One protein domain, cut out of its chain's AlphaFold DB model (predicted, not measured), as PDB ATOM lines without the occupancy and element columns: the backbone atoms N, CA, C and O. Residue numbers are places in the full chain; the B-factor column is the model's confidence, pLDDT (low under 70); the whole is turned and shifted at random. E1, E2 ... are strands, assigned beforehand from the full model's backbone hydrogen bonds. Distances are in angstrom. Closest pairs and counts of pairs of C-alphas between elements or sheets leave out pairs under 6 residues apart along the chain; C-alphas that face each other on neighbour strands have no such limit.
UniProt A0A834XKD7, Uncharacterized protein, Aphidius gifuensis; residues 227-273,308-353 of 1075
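This is residues 227 to 273 and 308 to 353 of the 1075 residues of an uncharacterized protein of Aphidius gifuensis (UniProt A0A834XKD7). This is one flat, twisted antiparallel sheet shaped like a V: two long strands, E1 and E4, run side by side and both fold back sharply near residues 234 and 341. One arm of the V is a narrow ribbon of E1 and E4 alone; the other is wider, with E2 beside E1 and the short E3 beside E4. The printed part has 93 residues with no named helix and four named strands, in the order E1, E2, E3, E4 along the chain; the class is all strand, and across the sheet the order is E2, E1, E4, E3. The whole is only just extended, close to loose, with a radius of gyration of the C-alphas of 18.6 A and spans of 54 by 50 by 17 A.

Start with E1, residues 227 to 251, an inner strand that bends by 134 degrees at residue 234. Its neighbour E4, residues 327 to 351, also an inner strand, bends by 133 degrees at residue 341. They are antiparallel at 164 degrees between directions; before the bend of E1 look at N 229 and O 347, 2.9 A apart, and after it at N 248 and O 329, 2.8 A, both within hydrogen-bond range. On the other side of E1 find E2, residues 258 to 271, an edge strand, antiparallel to E1 at 158 degrees; the two form a hairpin, with N 245 and O 264 at 2.8 A, and the C-alphas of Ile 238 and Asn 271 face each other at 5.0 A. The other edge strand is E3, residues 316 to 321, antiparallel to E4 at 135 degrees and in a hairpin with it; N 320 and O 328 are 2.8 A apart. E2 and E3 are apart.

Find C-alpha 227 at (269.784, 293.863, 346.850), where E1 begins; C-alpha 251 is 37.0 A from it. E2 runs 42.1 A from C-alpha 258 at (289.541, 292.481, 375.909). E3 measures 16.1 A. E4 measures 33.9 A and ends at C-alpha 351, (269.569, 291.767, 354.532).

Look for the two farthest C-alphas at Glu 236 and Lys 255, 55.3 A apart. Residues 274 to 307 are not printed, and C-alphas 273 and 308 are 22.6 A apart across this cut, in the link from E2 to E3. The link from E1 to E2 is short and that from E3 to E4 is tight. Mean pLDDT of the printed part is 73.7; 32 residues are under 70, among them residues 232 to 237, 308 to 315 and 338 to 345.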
ATOM      1  N   LYS A 227     269.643 292.645 347.654       76.31
ATOM      2  CA  LYS A 227     269.784 293.863 346.850       76.31
ATOM      3  C   LYS A 227     271.039 293.741 345.992       76.31
ATOM      4  O   LYS A 227     272.142 293.737 346.531       76.31
ATOM      5  N   ILE A 228     270.872 293.649 344.673       67.75
ATOM      6  CA  ILE A 228     271.979 293.695 343.708       67.75
ATOM      7  C   ILE A 228     272.024 295.092 343.082       67.75
ATOM      8  O   ILE A 228     271.004 295.591 342.613       67.75
ATOM      9  N   THR A 229     273.204 295.705 343.048       72.00
ATOM     10  CA  THR A 229     273.497 296.886 342.226       72.00
ATOM     11  C   THR A 229     274.720 296.585 341.376       72.00
ATOM     12  O   THR A 229     275.791 296.329 341.933       72.00
ATOM     13  N   SER A 230     274.568 296.611 340.053       64.88
ATOM     14  CA  SER A 230     275.669 296.411 339.113       64.88
ATOM     15  C   SER A 230     276.046 297.722 338.428       64.88
ATOM     16  O   SER A 230     275.212 298.576 338.118       64.88
ATOM     17  N   SER A 231     277.341 297.885 338.194       73.19
ATOM     18  CA  SER A 231     277.892 298.962 337.376       73.19
ATOM     19  C   SER A 231     278.968 298.390 336.466       73.19
ATOM     20  O   SER A 231     279.841 297.656 336.933       73.19
ATOM     21  N   VAL A 232     278.893 298.730 335.184       65.69
ATOM     22  CA  VAL A 232     279.905 298.402 334.178       65.69
ATOM     23  C   VAL A 232     280.633 299.692 333.836       65.69
ATOM     24  O   VAL A 232     279.982 300.727 333.679       65.69
ATOM     25  N   HIS A 233     281.957 299.632 333.755       64.62
ATOM     26  CA  HIS A 233     282.782 300.727 333.264       64.62
ATOM     27  C   HIS A 233     283.562 300.222 332.047       64.62
ATOM     28  O   HIS A 233     284.371 299.298 332.167       64.62
ATOM     29  N   ASP A 234     283.259 300.806 330.890       59.78
ATOM     30  CA  ASP A 234     283.866 300.505 329.595       59.78
ATOM     31  C   ASP A 234     284.712 301.729 329.201       59.78
ATOM     32  O   ASP A 234     284.168 302.766 328.822       59.78
ATOM     33  N   SER A 235     286.031 301.649 329.385       58.56
ATOM     34  CA  SER A 235     286.981 302.757 329.188       58.56
ATOM     35  C   SER A 235     288.402 302.231 328.964       58.56
ATOM     36  O   SER A 235     288.632 301.024 328.996       58.56
ATOM     37  N   GLU A 236     289.364 303.142 328.806       66.38
ATOM     38  CA  GLU A 236     290.797 302.853 328.964       66.38
ATOM     39  C   GLU A 236     291.098 302.146 330.300       66.38
ATOM     40  O   GLU A 236     290.299 302.221 331.244       66.38
ATOM     41  N   ASP A 237     292.227 301.428 330.345       64.12
ATOM     42  CA  ASP A 237     292.531 300.406 331.350       64.12
ATOM     43  C   ASP A 237     292.321 300.873 332.794       64.12
ATOM     44  O   ASP A 237     292.986 301.780 333.301       64.12
ATOM     45  N   ILE A 238     291.410 300.186 333.483       73.00
ATOM     46  CA  ILE A 238     291.039 300.486 334.862       73.00
ATOM     47  C   ILE A 238     291.900 299.631 335.785       73.00
ATOM     48  O   ILE A 238     291.817 298.400 335.763       73.00
ATOM     49  N   THR A 239     292.684 300.273 336.646       75.31
ATOM     50  CA  THR A 239     293.373 299.602 337.748       75.31
ATOM     51  C   THR A 239     292.411 299.452 338.924       75.31
ATOM     52  O   THR A 239     292.005 300.425 339.557       75.31
ATOM     53  N   LEU A 240     292.044 298.212 339.244       78.62
ATOM     54  CA  LEU A 240     291.372 297.869 340.496       78.62
ATOM     55  C   LEU A 240     292.430 297.510 341.540       78.62
ATOM     56  O   LEU A 240     293.039 296.448 341.413       78.62
ATOM     57  N   CYS A 241     292.589 298.310 342.593       80.12
ATOM     58  CA  CYS A 241     293.401 297.940 343.755       80.12
ATOM     59  C   CYS A 241     292.517 297.639 344.974       80.12
ATOM     60  O   CYS A 241     291.507 298.301 345.209       80.12
ATOM     61  N   TRP A 242     292.896 296.645 345.782       84.88
ATOM     62  CA  TRP A 242     292.261 296.373 347.074       84.88
ATOM     63  C   TRP A 242     293.271 296.118 348.193       84.88
ATOM     64  O   TRP A 242     294.360 295.593 347.958       84.88
ATOM     65  N   ILE A 243     292.890 296.493 349.417       81.75
ATOM     66  CA  ILE A 243     293.737 296.495 350.619       81.75
ATOM     67  C   ILE A 243     292.941 295.893 351.788       81.75
ATOM     68  O   ILE A 243     291.861 296.394 352.103       81.75
ATOM     69  N   GLU A 244     293.450 294.840 352.446       82.38
ATOM     70  CA  GLU A 244     292.901 294.342 353.724       82.38
ATOM     71  C   GLU A 244     293.650 295.009 354.890       82.38
ATOM     72  O   GLU A 244     294.837 294.773 355.099       82.38
ATOM     73  N   THR A 245     292.961 295.814 355.695       80.94
ATOM     74  CA  THR A 245     293.517 296.403 356.923       80.94
ATOM     75  C   THR A 245     292.944 295.667 358.128       80.94
ATOM     76  O   THR A 245     291.731 295.652 358.338       80.94
ATOM     77  N   THR A 246     293.801 295.042 358.939       80.12
ATOM     78  CA  THR A 246     293.401 294.347 360.174       80.12
ATOM     79  C   THR A 246     293.863 295.136 361.394       80.12
ATOM     80  O   THR A 246     295.052 295.195 361.694       80.12
ATOM     81  N   THR A 247     292.915 295.704 362.140       84.31
ATOM     82  CA  THR A 247     293.194 296.512 363.336       84.31
ATOM     83  C   THR A 247     292.796 295.746 364.593       84.31
ATOM     84  O   THR A 247     291.612 295.554 364.875       84.31
ATOM     85  N   VAL A 248     293.785 295.322 365.376       86.81
ATOM     86  CA  VAL A 248     293.606 294.677 366.681       86.81
ATOM     87  C   VAL A 248     293.697 295.736 367.777       86.81
ATOM     88  O   VAL A 248     294.755 296.323 367.995       86.81
ATOM     89  N   LYS A 249     292.595 295.963 368.494       89.12
ATOM     90  CA  LYS A 249     292.552 296.800 369.701       89.12
ATOM     91  C   LYS A 249     292.558 295.889 370.925       89.12
ATOM     92  O   LYS A 249     291.666 295.054 371.068       89.12
ATOM     93  N   GLU A 250     293.544 296.032 371.802       90.25
ATOM     94  CA  GLU A 250     293.627 295.321 373.078       90.25
ATOM     95  C   GLU A 250     293.460 296.303 374.242       90.25
ATOM     96  O   GLU A 250     294.346 297.111 374.537       90.25
ATOM     97  N   ASP A 251     292.312 296.199 374.914       90.44
ATOM     98  CA  ASP A 251     292.070 296.827 376.208       90.44
ATOM     99  C   ASP A 251     292.733 295.989 377.310       90.44
ATOM    100  O   ASP A 251     292.347 294.839 377.554       90.44
ATOM    101  N   LYS A 252     293.742 296.580 377.963       88.94
ATOM    102  CA  LYS A 252     294.506 295.961 379.060       88.94
ATOM    103  C   LYS A 252     293.965 296.312 380.449       88.94
ATOM    104  O   LYS A 252     294.442 295.752 381.436       88.94
ATOM    105  N   LYS A 253     293.006 297.240 380.547       88.00
ATOM    106  CA  LYS A 253     292.334 297.597 381.805       88.00
ATOM    107  C   LYS A 253     291.263 296.557 382.148       88.00
ATOM    108  O   LYS A 253     291.073 296.236 383.321       88.00
ATOM    109  N   ALA A 254     290.623 295.972 381.134       90.88
ATOM    110  CA  ALA A 254     289.796 294.779 381.288       90.88
ATOM    111  C   ALA A 254     290.609 293.563 381.786       90.88
ATOM    112  O   ALA A 254     291.727 293.309 381.336       90.88
ATOM    113  N   LYS A 255     290.021 292.767 382.689       90.88
ATOM    114  CA  LYS A 255     290.547 291.461 383.125       90.88
ATOM    115  C   LYS A 255     289.469 290.381 382.924       90.88
ATOM    116  O   LYS A 255     288.440 290.463 383.592       90.88
ATOM    117  N   PRO A 256     289.680 289.373 382.051       88.94
ATOM    118  CA  PRO A 256     290.801 289.230 381.113       88.94
ATOM    119  C   PRO A 256     290.848 290.358 380.065       88.94
ATOM    120  O   PRO A 256     289.833 291.000 379.793       88.94
ATOM    121  N   ALA A 257     292.030 290.583 379.478       90.00
ATOM    122  CA  ALA A 257     292.254 291.635 378.485       90.00
ATOM    123  C   ALA A 257     291.324 291.468 377.272       90.00
ATOM    124  O   ALA A 257     291.225 290.384 376.683       90.00
ATOM    125  N   LYS A 258     290.623 292.540 376.896       92.12
ATOM    126  CA  LYS A 258     289.541 292.481 375.909       92.12
ATOM    127  C   LYS A 258     290.068 292.864 374.531       92.12
ATOM    128  O   LYS A 258     290.254 294.038 374.217       92.12
ATOM    129  N   ARG A 259     290.291 291.849 373.695       90.56
ATOM    130  CA  ARG A 259     290.714 292.010 372.298       90.56
ATOM    131  C   ARG A 259     289.507 292.205 371.381       90.56
ATOM    132  O   ARG A 259     288.583 291.396 371.385       90.56
ATOM    133  N   GLN A 260     289.542 293.253 370.568       87.75
ATOM    134  CA  GLN A 260     288.634 293.484 369.446       87.75
ATOM    135  C   GLN A 260     289.448 293.461 368.152       87.75
ATOM    136  O   GLN A 260     290.466 294.141 368.053       87.75
ATOM    137  N   VAL A 261     289.001 292.692 367.160       87.88
ATOM    138  CA  VAL A 261     289.636 292.634 365.837       87.88
ATOM    139  C   VAL A 261     288.677 293.233 364.821       87.88
ATOM    140  O   VAL A 261     287.592 292.698 364.596       87.88
ATOM    141  N   PHE A 262     289.092 294.336 364.216       85.06
ATOM    142  CA  PHE A 262     288.417 294.976 363.097       85.06
ATOM    143  C   PHE A 262     289.120 294.546 361.810       85.06
ATOM    144  O   PHE A 262     290.347 294.424 361.790       85.06
ATOM    145  N   ARG A 263     288.354 294.323 360.742       82.81
ATOM    146  CA  ARG A 263     288.890 294.169 359.389       82.81
ATOM    147  C   ARG A 263     288.146 295.091 358.450       82.81
ATOM    148  O   ARG A 263     286.918 295.137 358.482       82.81
ATOM    149  N   GLU A 264     288.908 295.795 357.640       82.62
ATOM    150  CA  GLU A 264     288.445 296.800 356.701       82.62
ATOM    151  C   GLU A 264     289.018 296.470 355.322       82.62
ATOM    152  O   GLU A 264     290.168 296.048 355.211       82.62
ATOM    153  N   PHE A 265     288.192 296.604 354.286       80.31
ATOM    154  CA  PHE A 265     288.565 296.304 352.908       80.31
ATOM    155  C   PHE A 265     288.378 297.564 352.069       80.31
ATOM    156  O   PHE A 265     287.256 297.893 351.678       80.31
ATOM    157  N   THR A 266     289.476 298.262 351.800       80.56
ATOM    158  CA  THR A 266     289.484 299.411 350.889       80.56
ATOM    159  C   THR A 266     289.615 298.897 349.462       80.56
ATOM    160  O   THR A 266     290.421 298.003 349.204       80.56
ATOM    161  N   ILE A 267     288.826 299.445 348.536       78.25
ATOM    162  CA  ILE A 267     288.896 299.137 347.102       78.25
ATOM    163  C   ILE A 267     288.949 300.465 346.343       78.25
ATOM    164  O   ILE A 267     287.951 301.191 346.334       78.25
ATOM    165  N   SER A 268     290.086 300.775 345.720       78.81
ATOM    166  CA  SER A 268     290.226 301.909 344.804       78.81
ATOM    167  C   SER A 268     290.023 301.468 343.352       78.81
ATOM    168  O   SER A 268     290.239 300.313 342.974       78.81
ATOM    169  N   PHE A 269     289.542 302.414 342.552       75.00
ATOM    170  CA  PHE A 269     289.437 302.321 341.103       75.00
ATOM    171  C   PHE A 269     290.255 303.490 340.571       75.00
ATOM    172  O   PHE A 269     289.877 304.644 340.772       75.00
ATOM    173  N   GLU A 270     291.396 303.188 339.973       72.94
ATOM    174  CA  GLU A 270     292.335 304.172 339.457       72.94
ATOM    175  C   GLU A 270     292.329 304.080 337.933       72.94
ATOM    176  O   GLU A 270     292.618 303.032 337.352       72.94
ATOM    177  N   ASN A 271     291.948 305.178 337.280       56.94
ATOM    178  CA  ASN A 271     292.006 305.287 335.828       56.94
ATOM    179  C   ASN A 271     293.475 305.435 335.432       56.94
ATOM    180  O   ASN A 271     294.017 306.541 335.419       56.94
ATOM    181  N   SER A 272     294.119 304.307 335.141       50.31
ATOM    182  CA  SER A 272     295.484 304.231 334.628       50.31
ATOM    183  C   SER A 272     295.528 304.652 333.157       50.31
ATOM    184  O   SER A 272     295.824 303.848 332.279       50.31
ATOM    185  N   ALA A 273     295.237 305.929 332.902       45.03
ATOM    186  CA  ALA A 273     295.552 306.568 331.633       45.03
ATOM    187  C   ALA A 273     297.083 306.523 331.445       45.03
ATOM    188  O   ALA A 273     297.805 307.088 332.277       45.03
ATOM    189  N   LYS A 308     311.120 298.445 346.690       48.03
ATOM    190  CA  LYS A 308     311.706 299.075 345.494       48.03
ATOM    191  C   LYS A 308     311.917 298.091 344.338       48.03
ATOM    192  O   LYS A 308     311.648 298.441 343.189       48.03
ATOM    193  N   ASP A 309     312.373 296.889 344.678       42.19
ATOM    194  CA  ASP A 309     312.896 295.898 343.739       42.19
ATOM    195  C   ASP A 309     311.806 294.944 343.212       42.19
ATOM    196  O   ASP A 309     311.923 294.433 342.104       42.19
ATOM    197  N   THR A 310     310.718 294.737 343.969       49.78
ATOM    198  CA  THR A 310     309.605 293.839 343.589       49.78
ATOM    199  C   THR A 310     308.342 294.580 343.147       49.78
ATOM    200  O   THR A 310     307.430 293.955 342.609       49.78
ATOM    201  N   LYS A 311     308.255 295.895 343.403       56.44
ATOM    202  CA  LYS A 311     307.049 296.731 343.233       56.44
ATOM    203  C   LYS A 311     305.822 296.240 344.020       56.44
ATOM    204  O   LYS A 311     304.719 296.731 343.802       56.44
ATOM    205  N   MET A 312     305.994 295.312 344.964       48.47
ATOM    206  CA  MET A 312     304.906 294.807 345.803       48.47
ATOM    207  C   MET A 312     304.831 295.573 347.128       48.47
ATOM    208  O   MET A 312     305.853 295.924 347.723       48.47
ATOM    209  N   SER A 313     303.616 295.781 347.643       53.44
ATOM    210  CA  SER A 313     303.421 296.284 349.005       53.44
ATOM    211  C   SER A 313     303.898 295.248 350.026       53.44
ATOM    212  O   SER A 313     303.426 294.104 350.005       53.44
ATOM    213  N   LYS A 314     304.756 295.635 350.970       69.31
ATOM    214  CA  LYS A 314     305.051 294.778 352.128       69.31
ATOM    215  C   LYS A 314     303.915 294.819 353.149       69.31
ATOM    216  O   LYS A 314     303.186 295.800 353.250       69.31
ATOM    217  N   VAL A 315     303.776 293.745 353.929       66.25
ATOM    218  CA  VAL A 315     302.894 293.744 355.107       66.25
ATOM    219  C   VAL A 315     303.531 294.627 356.177       66.25
ATOM    220  O   VAL A 315     304.670 294.380 356.579       66.25
ATOM    221  N   VAL A 316     302.809 295.654 356.630       71.50
ATOM    222  CA  VAL A 316     303.311 296.637 357.603       71.50
ATOM    223  C   VAL A 316     302.512 296.539 358.896       71.50
ATOM    224  O   VAL A 316     301.300 296.733 358.900       71.50
ATOM    225  N   ASN A 317     303.208 296.283 360.004       68.31
ATOM    226  CA  ASN A 317     302.619 296.228 361.341       68.31
ATOM    227  C   ASN A 317     302.868 297.548 362.079       68.31
ATOM    228  O   ASN A 317     303.892 297.707 362.746       68.31
ATOM    229  N   LEU A 318     301.932 298.493 361.983       78.94
ATOM    230  CA  LEU A 318     301.977 299.723 362.774       78.94
ATOM    231  C   LEU A 318     301.385 299.452 364.160       78.94
ATOM    232  O   LEU A 318     300.180 299.274 364.314       78.94
ATOM    233  N   THR A 319     302.245 299.412 365.177       79.31
ATOM    234  CA  THR A 319     301.819 299.321 366.579       79.31
ATOM    235  C   THR A 319     301.820 300.712 367.197       79.31
ATOM    236  O   THR A 319     302.879 301.317 367.347       79.31
ATOM    237  N   THR A 320     300.648 301.205 367.587       81.31
ATOM    238  CA  THR A 320     300.494 302.419 368.392       81.31
ATOM    239  C   THR A 320     299.999 302.060 369.794       81.31
ATOM    240  O   THR A 320     299.229 301.122 370.006       81.31
ATOM    241  N   GLN A 321     300.483 302.793 370.793       79.50
ATOM    242  CA  GLN A 321     300.085 302.647 372.190       79.50
ATOM    243  C   GLN A 321     299.480 303.974 372.639       79.50
ATOM    244  O   GLN A 321     300.111 305.017 372.473       79.50
ATOM    245  N   SER A 322     298.263 303.954 373.186       80.50
ATOM    246  CA  SER A 322     297.665 305.173 373.738       80.50
ATOM    247  C   SER A 322     298.225 305.484 375.129       80.50
ATOM    248  O   SER A 322     298.751 304.603 375.814       80.50
ATOM    249  N   HIS A 323     298.054 306.730 375.582       80.00
ATOM    250  CA  HIS A 323     298.418 307.159 376.940       80.00
ATOM    251  C   HIS A 323     297.748 306.308 378.040       80.00
ATOM    252  O   HIS A 323     298.313 306.133 379.114       80.00
ATOM    253  N   ASP A 324     296.594 305.695 377.750       80.94
ATOM    254  CA  ASP A 324     295.896 304.736 378.618       80.94
ATOM    255  C   ASP A 324     296.566 303.354 378.753       80.94
ATOM    256  O   ASP A 324     296.069 302.507 379.496       80.94
ATOM    257  N   GLY A 325     297.642 303.082 378.006       79.31
ATOM    258  CA  GLY A 325     298.324 301.780 377.961       79.31
ATOM    259  C   GLY A 325     297.676 300.736 377.038       79.31
ATOM    260  O   GLY A 325     298.236 299.645 376.857       79.31
ATOM    261  N   ASN A 326     296.536 301.068 376.424       78.88
ATOM    262  CA  ASN A 326     295.862 300.220 375.442       78.88
ATOM    263  C   ASN A 326     296.706 300.092 374.168       78.88
ATOM    264  O   ASN A 326     297.341 301.051 373.722       78.88
ATOM    265  N   LEU A 327     296.720 298.886 373.598       76.81
ATOM    266  CA  LEU A 327     297.539 298.550 372.436       76.81
ATOM    267  C   LEU A 327     296.671 298.508 371.178       76.81
ATOM    268  O   LEU A 327     295.640 297.835 371.151       76.81
ATOM    269  N   PHE A 328     297.112 299.197 370.135       76.38
ATOM    270  CA  PHE A 328     296.483 299.225 368.824       76.38
ATOM    271  C   PHE A 328     297.508 298.690 367.821       76.38
ATOM    272  O   PHE A 328     298.520 299.332 367.554       76.38
ATOM    273  N   VAL A 329     297.284 297.486 367.299       79.31
ATOM    274  CA  VAL A 329     298.140 296.879 366.271       79.31
ATOM    275  C   VAL A 329     297.375 296.885 364.957       79.31
ATOM    276  O   VAL A 329     296.394 296.157 364.814       79.31
ATOM    277  N   THR A 330     297.824 297.696 364.007       76.56
ATOM    278  CA  THR A 330     297.278 297.750 362.650       76.56
ATOM    279  C   THR A 330     298.214 297.000 361.706       76.56
ATOM    280  O   THR A 330     299.307 297.471 361.396       76.56
ATOM    281  N   GLU A 331     297.785 295.818 361.269       79.12
ATOM    282  CA  GLU A 331     298.412 295.032 360.205       79.12
ATOM    283  C   GLU A 331     297.805 295.461 358.860       79.12
ATOM    284  O   GLU A 331     296.648 295.148 358.560       79.12
ATOM    285  N   TYR A 332     298.585 296.166 358.040       70.69
ATOM    286  CA  TYR A 332     298.244 296.428 356.641       70.69
ATOM    287  C   TYR A 332     298.613 295.206 355.812       70.69
ATOM    288  O   TYR A 332     299.792 294.891 355.636       70.69
ATOM    289  N   LYS A 333     297.597 294.494 355.328       69.69
ATOM    290  CA  LYS A 333     297.733 293.182 354.716       69.69
ATOM    291  C   LYS A 333     297.483 293.263 353.213       69.69
ATOM    292  O   LYS A 333     296.351 293.198 352.749       69.69
ATOM    293  N   LEU A 334     298.591 293.301 352.473       63.31
ATOM    294  CA  LEU A 334     298.679 292.961 351.050       63.31
ATOM    295  C   LEU A 334     297.762 293.792 350.131       63.31
ATOM    296  O   LEU A 334     296.639 293.387 349.829       63.31
ATOM    297  N   ILE A 335     298.296 294.897 349.601       71.88
ATOM    298  CA  ILE A 335     297.707 295.554 348.432       71.88
ATOM    299  C   ILE A 335     297.763 294.562 347.261       71.88
ATOM    300  O   ILE A 335     298.788 293.917 347.018       71.88
ATOM    301  N   ARG A 336     296.655 294.422 346.535       70.69
ATOM    302  CA  ARG A 336     296.606 293.719 345.249       70.69
ATOM    303  C   ARG A 336     295.948 294.611 344.223       70.69
ATOM    304  O   ARG A 336     294.831 295.058 344.454       70.69
ATOM    305  N   CYS A 337     296.621 294.806 343.099       73.69
ATOM    306  CA  CYS A 337     296.097 295.542 341.962       73.69
ATOM    307  C   CYS A 337     295.918 294.612 340.756       73.69
ATOM    308  O   CYS A 337     296.688 293.666 340.572       73.69
ATOM    309  N   SER A 338     294.896 294.870 339.946       66.44
ATOM    310  CA  SER A 338     294.632 294.178 338.682       66.44
ATOM    311  C   SER A 338     294.056 295.158 337.665       66.44
ATOM    312  O   SER A 338     293.030 295.781 337.941       66.44
ATOM    313  N   THR A 339     294.696 295.269 336.506       66.12
ATOM    314  CA  THR A 339     294.253 296.092 335.375       66.12
ATOM    315  C   THR A 339     293.231 295.360 334.501       66.12
ATOM    316  O   THR A 339     293.197 294.124 334.463       66.12
ATOM    317  N   GLY A 340     292.403 296.112 333.774       66.31
ATOM    318  CA  GLY A 340     291.590 295.563 332.692       66.31
ATOM    319  C   GLY A 340     290.735 296.592 331.949       66.31
ATOM    320  O   GLY A 340     290.155 297.497 332.548       66.31
ATOM    321  N   THR A 341     290.584 296.365 330.645       58.66
ATOM    322  CA  THR A 341     289.917 297.238 329.658       58.66
ATOM    323  C   THR A 341     288.401 297.389 329.813       58.66
ATOM    324  O   THR A 341     287.766 298.158 329.093       58.66
ATOM    325  N   SER A 342     287.753 296.604 330.677       65.06
ATOM    326  CA  SER A 342     286.310 296.706 330.942       65.06
ATOM    327  C   SER A 342     285.982 295.990 332.250       65.06
ATOM    328  O   SER A 342     286.202 294.779 332.349       65.06
ATOM    329  N   VAL A 343     285.433 296.687 333.248       64.31
ATOM    330  CA  VAL A 343     285.246 296.132 334.604       64.31
ATOM    331  C   VAL A 343     283.771 296.100 335.005       64.31
ATOM    332  O   VAL A 343     283.110 297.135 335.103       64.31
ATOM    333  N   THR A 344     283.255 294.902 335.306       67.81
ATOM    334  CA  THR A 344     281.955 294.721 335.972       67.81
ATOM    335  C   THR A 344     282.136 294.753 337.484       67.81
ATOM    336  O   THR A 344     282.931 293.973 338.010       67.81
ATOM    337  N   LYS A 345     281.368 295.588 338.186       69.88
ATOM    338  CA  LYS A 345     281.280 295.634 339.651       69.88
ATOM    339  C   LYS A 345     279.852 295.298 340.075       69.88
ATOM    340  O   LYS A 345     278.971 296.150 339.967       69.88
ATOM    341  N   ASP A 346     279.641 294.087 340.585       70.75
ATOM    342  CA  ASP A 346     278.365 293.668 341.176       70.75
ATOM    343  C   ASP A 346     278.465 293.754 342.698       70.75
ATOM    344  O   ASP A 346     279.236 293.018 343.318       70.75
ATOM    345  N   VAL A 347     277.675 294.624 343.320       71.19
ATOM    346  CA  VAL A 347     277.542 294.691 344.780       71.19
ATOM    347  C   VAL A 347     276.244 294.000 345.174       71.19
ATOM    348  O   VAL A 347     275.169 294.385 344.720       71.19
ATOM    349  N   SER A 348     276.343 292.979 346.023       75.31
ATOM    350  CA  SER A 348     275.197 292.224 346.534       75.31
ATOM    351  C   SER A 348     275.095 292.342 348.055       75.31
ATOM    352  O   SER A 348     275.927 291.810 348.794       75.31
ATOM    353  N   GLU A 349     274.082 293.066 348.533       74.81
ATOM    354  CA  GLU A 349     273.768 293.215 349.954       74.81
ATOM    355  C   GLU A 349     272.689 292.206 350.369       74.81
ATOM    356  O   GLU A 349     271.583 292.182 349.823       74.81
ATOM    357  N   TRP A 350     273.011 291.390 351.372       75.50
ATOM    358  CA  TRP A 350     272.103 290.421 351.978       75.50
ATOM    359  C   TRP A 350     271.552 290.976 353.294       75.50
ATOM    360  O   TRP A 350     272.273 291.049 354.297       75.50
ATOM    361  N   VAL A 351     270.262 291.324 353.312       73.44
ATOM    362  CA  VAL A 351     269.569 291.767 354.532       73.44
ATOM    363  C   VAL A 351     268.883 290.567 355.182       73.44
ATOM    364  O   VAL A 351     267.775 290.171 354.814       73.44
ATOM    365  N   ASN A 352     269.561 289.965 356.158       66.19
ATOM    366  CA  ASN A 352     269.003 288.878 356.957       66.19
ATOM    367  C   ASN A 352     268.047 289.443 358.027       66.19
ATOM    368  O   ASN A 352     268.424 290.356 358.760       66.19
ATOM    369  N   LYS A 353     266.815 288.919 358.106       67.94
ATOM    370  CA  LYS A 353     265.724 289.481 358.932       67.94
ATOM    371  C   LYS A 353     265.801 289.142 360.430       67.94
ATOM    372  O   LYS A 353     265.028 289.694 361.204       67.94
TER     373      LYS A 353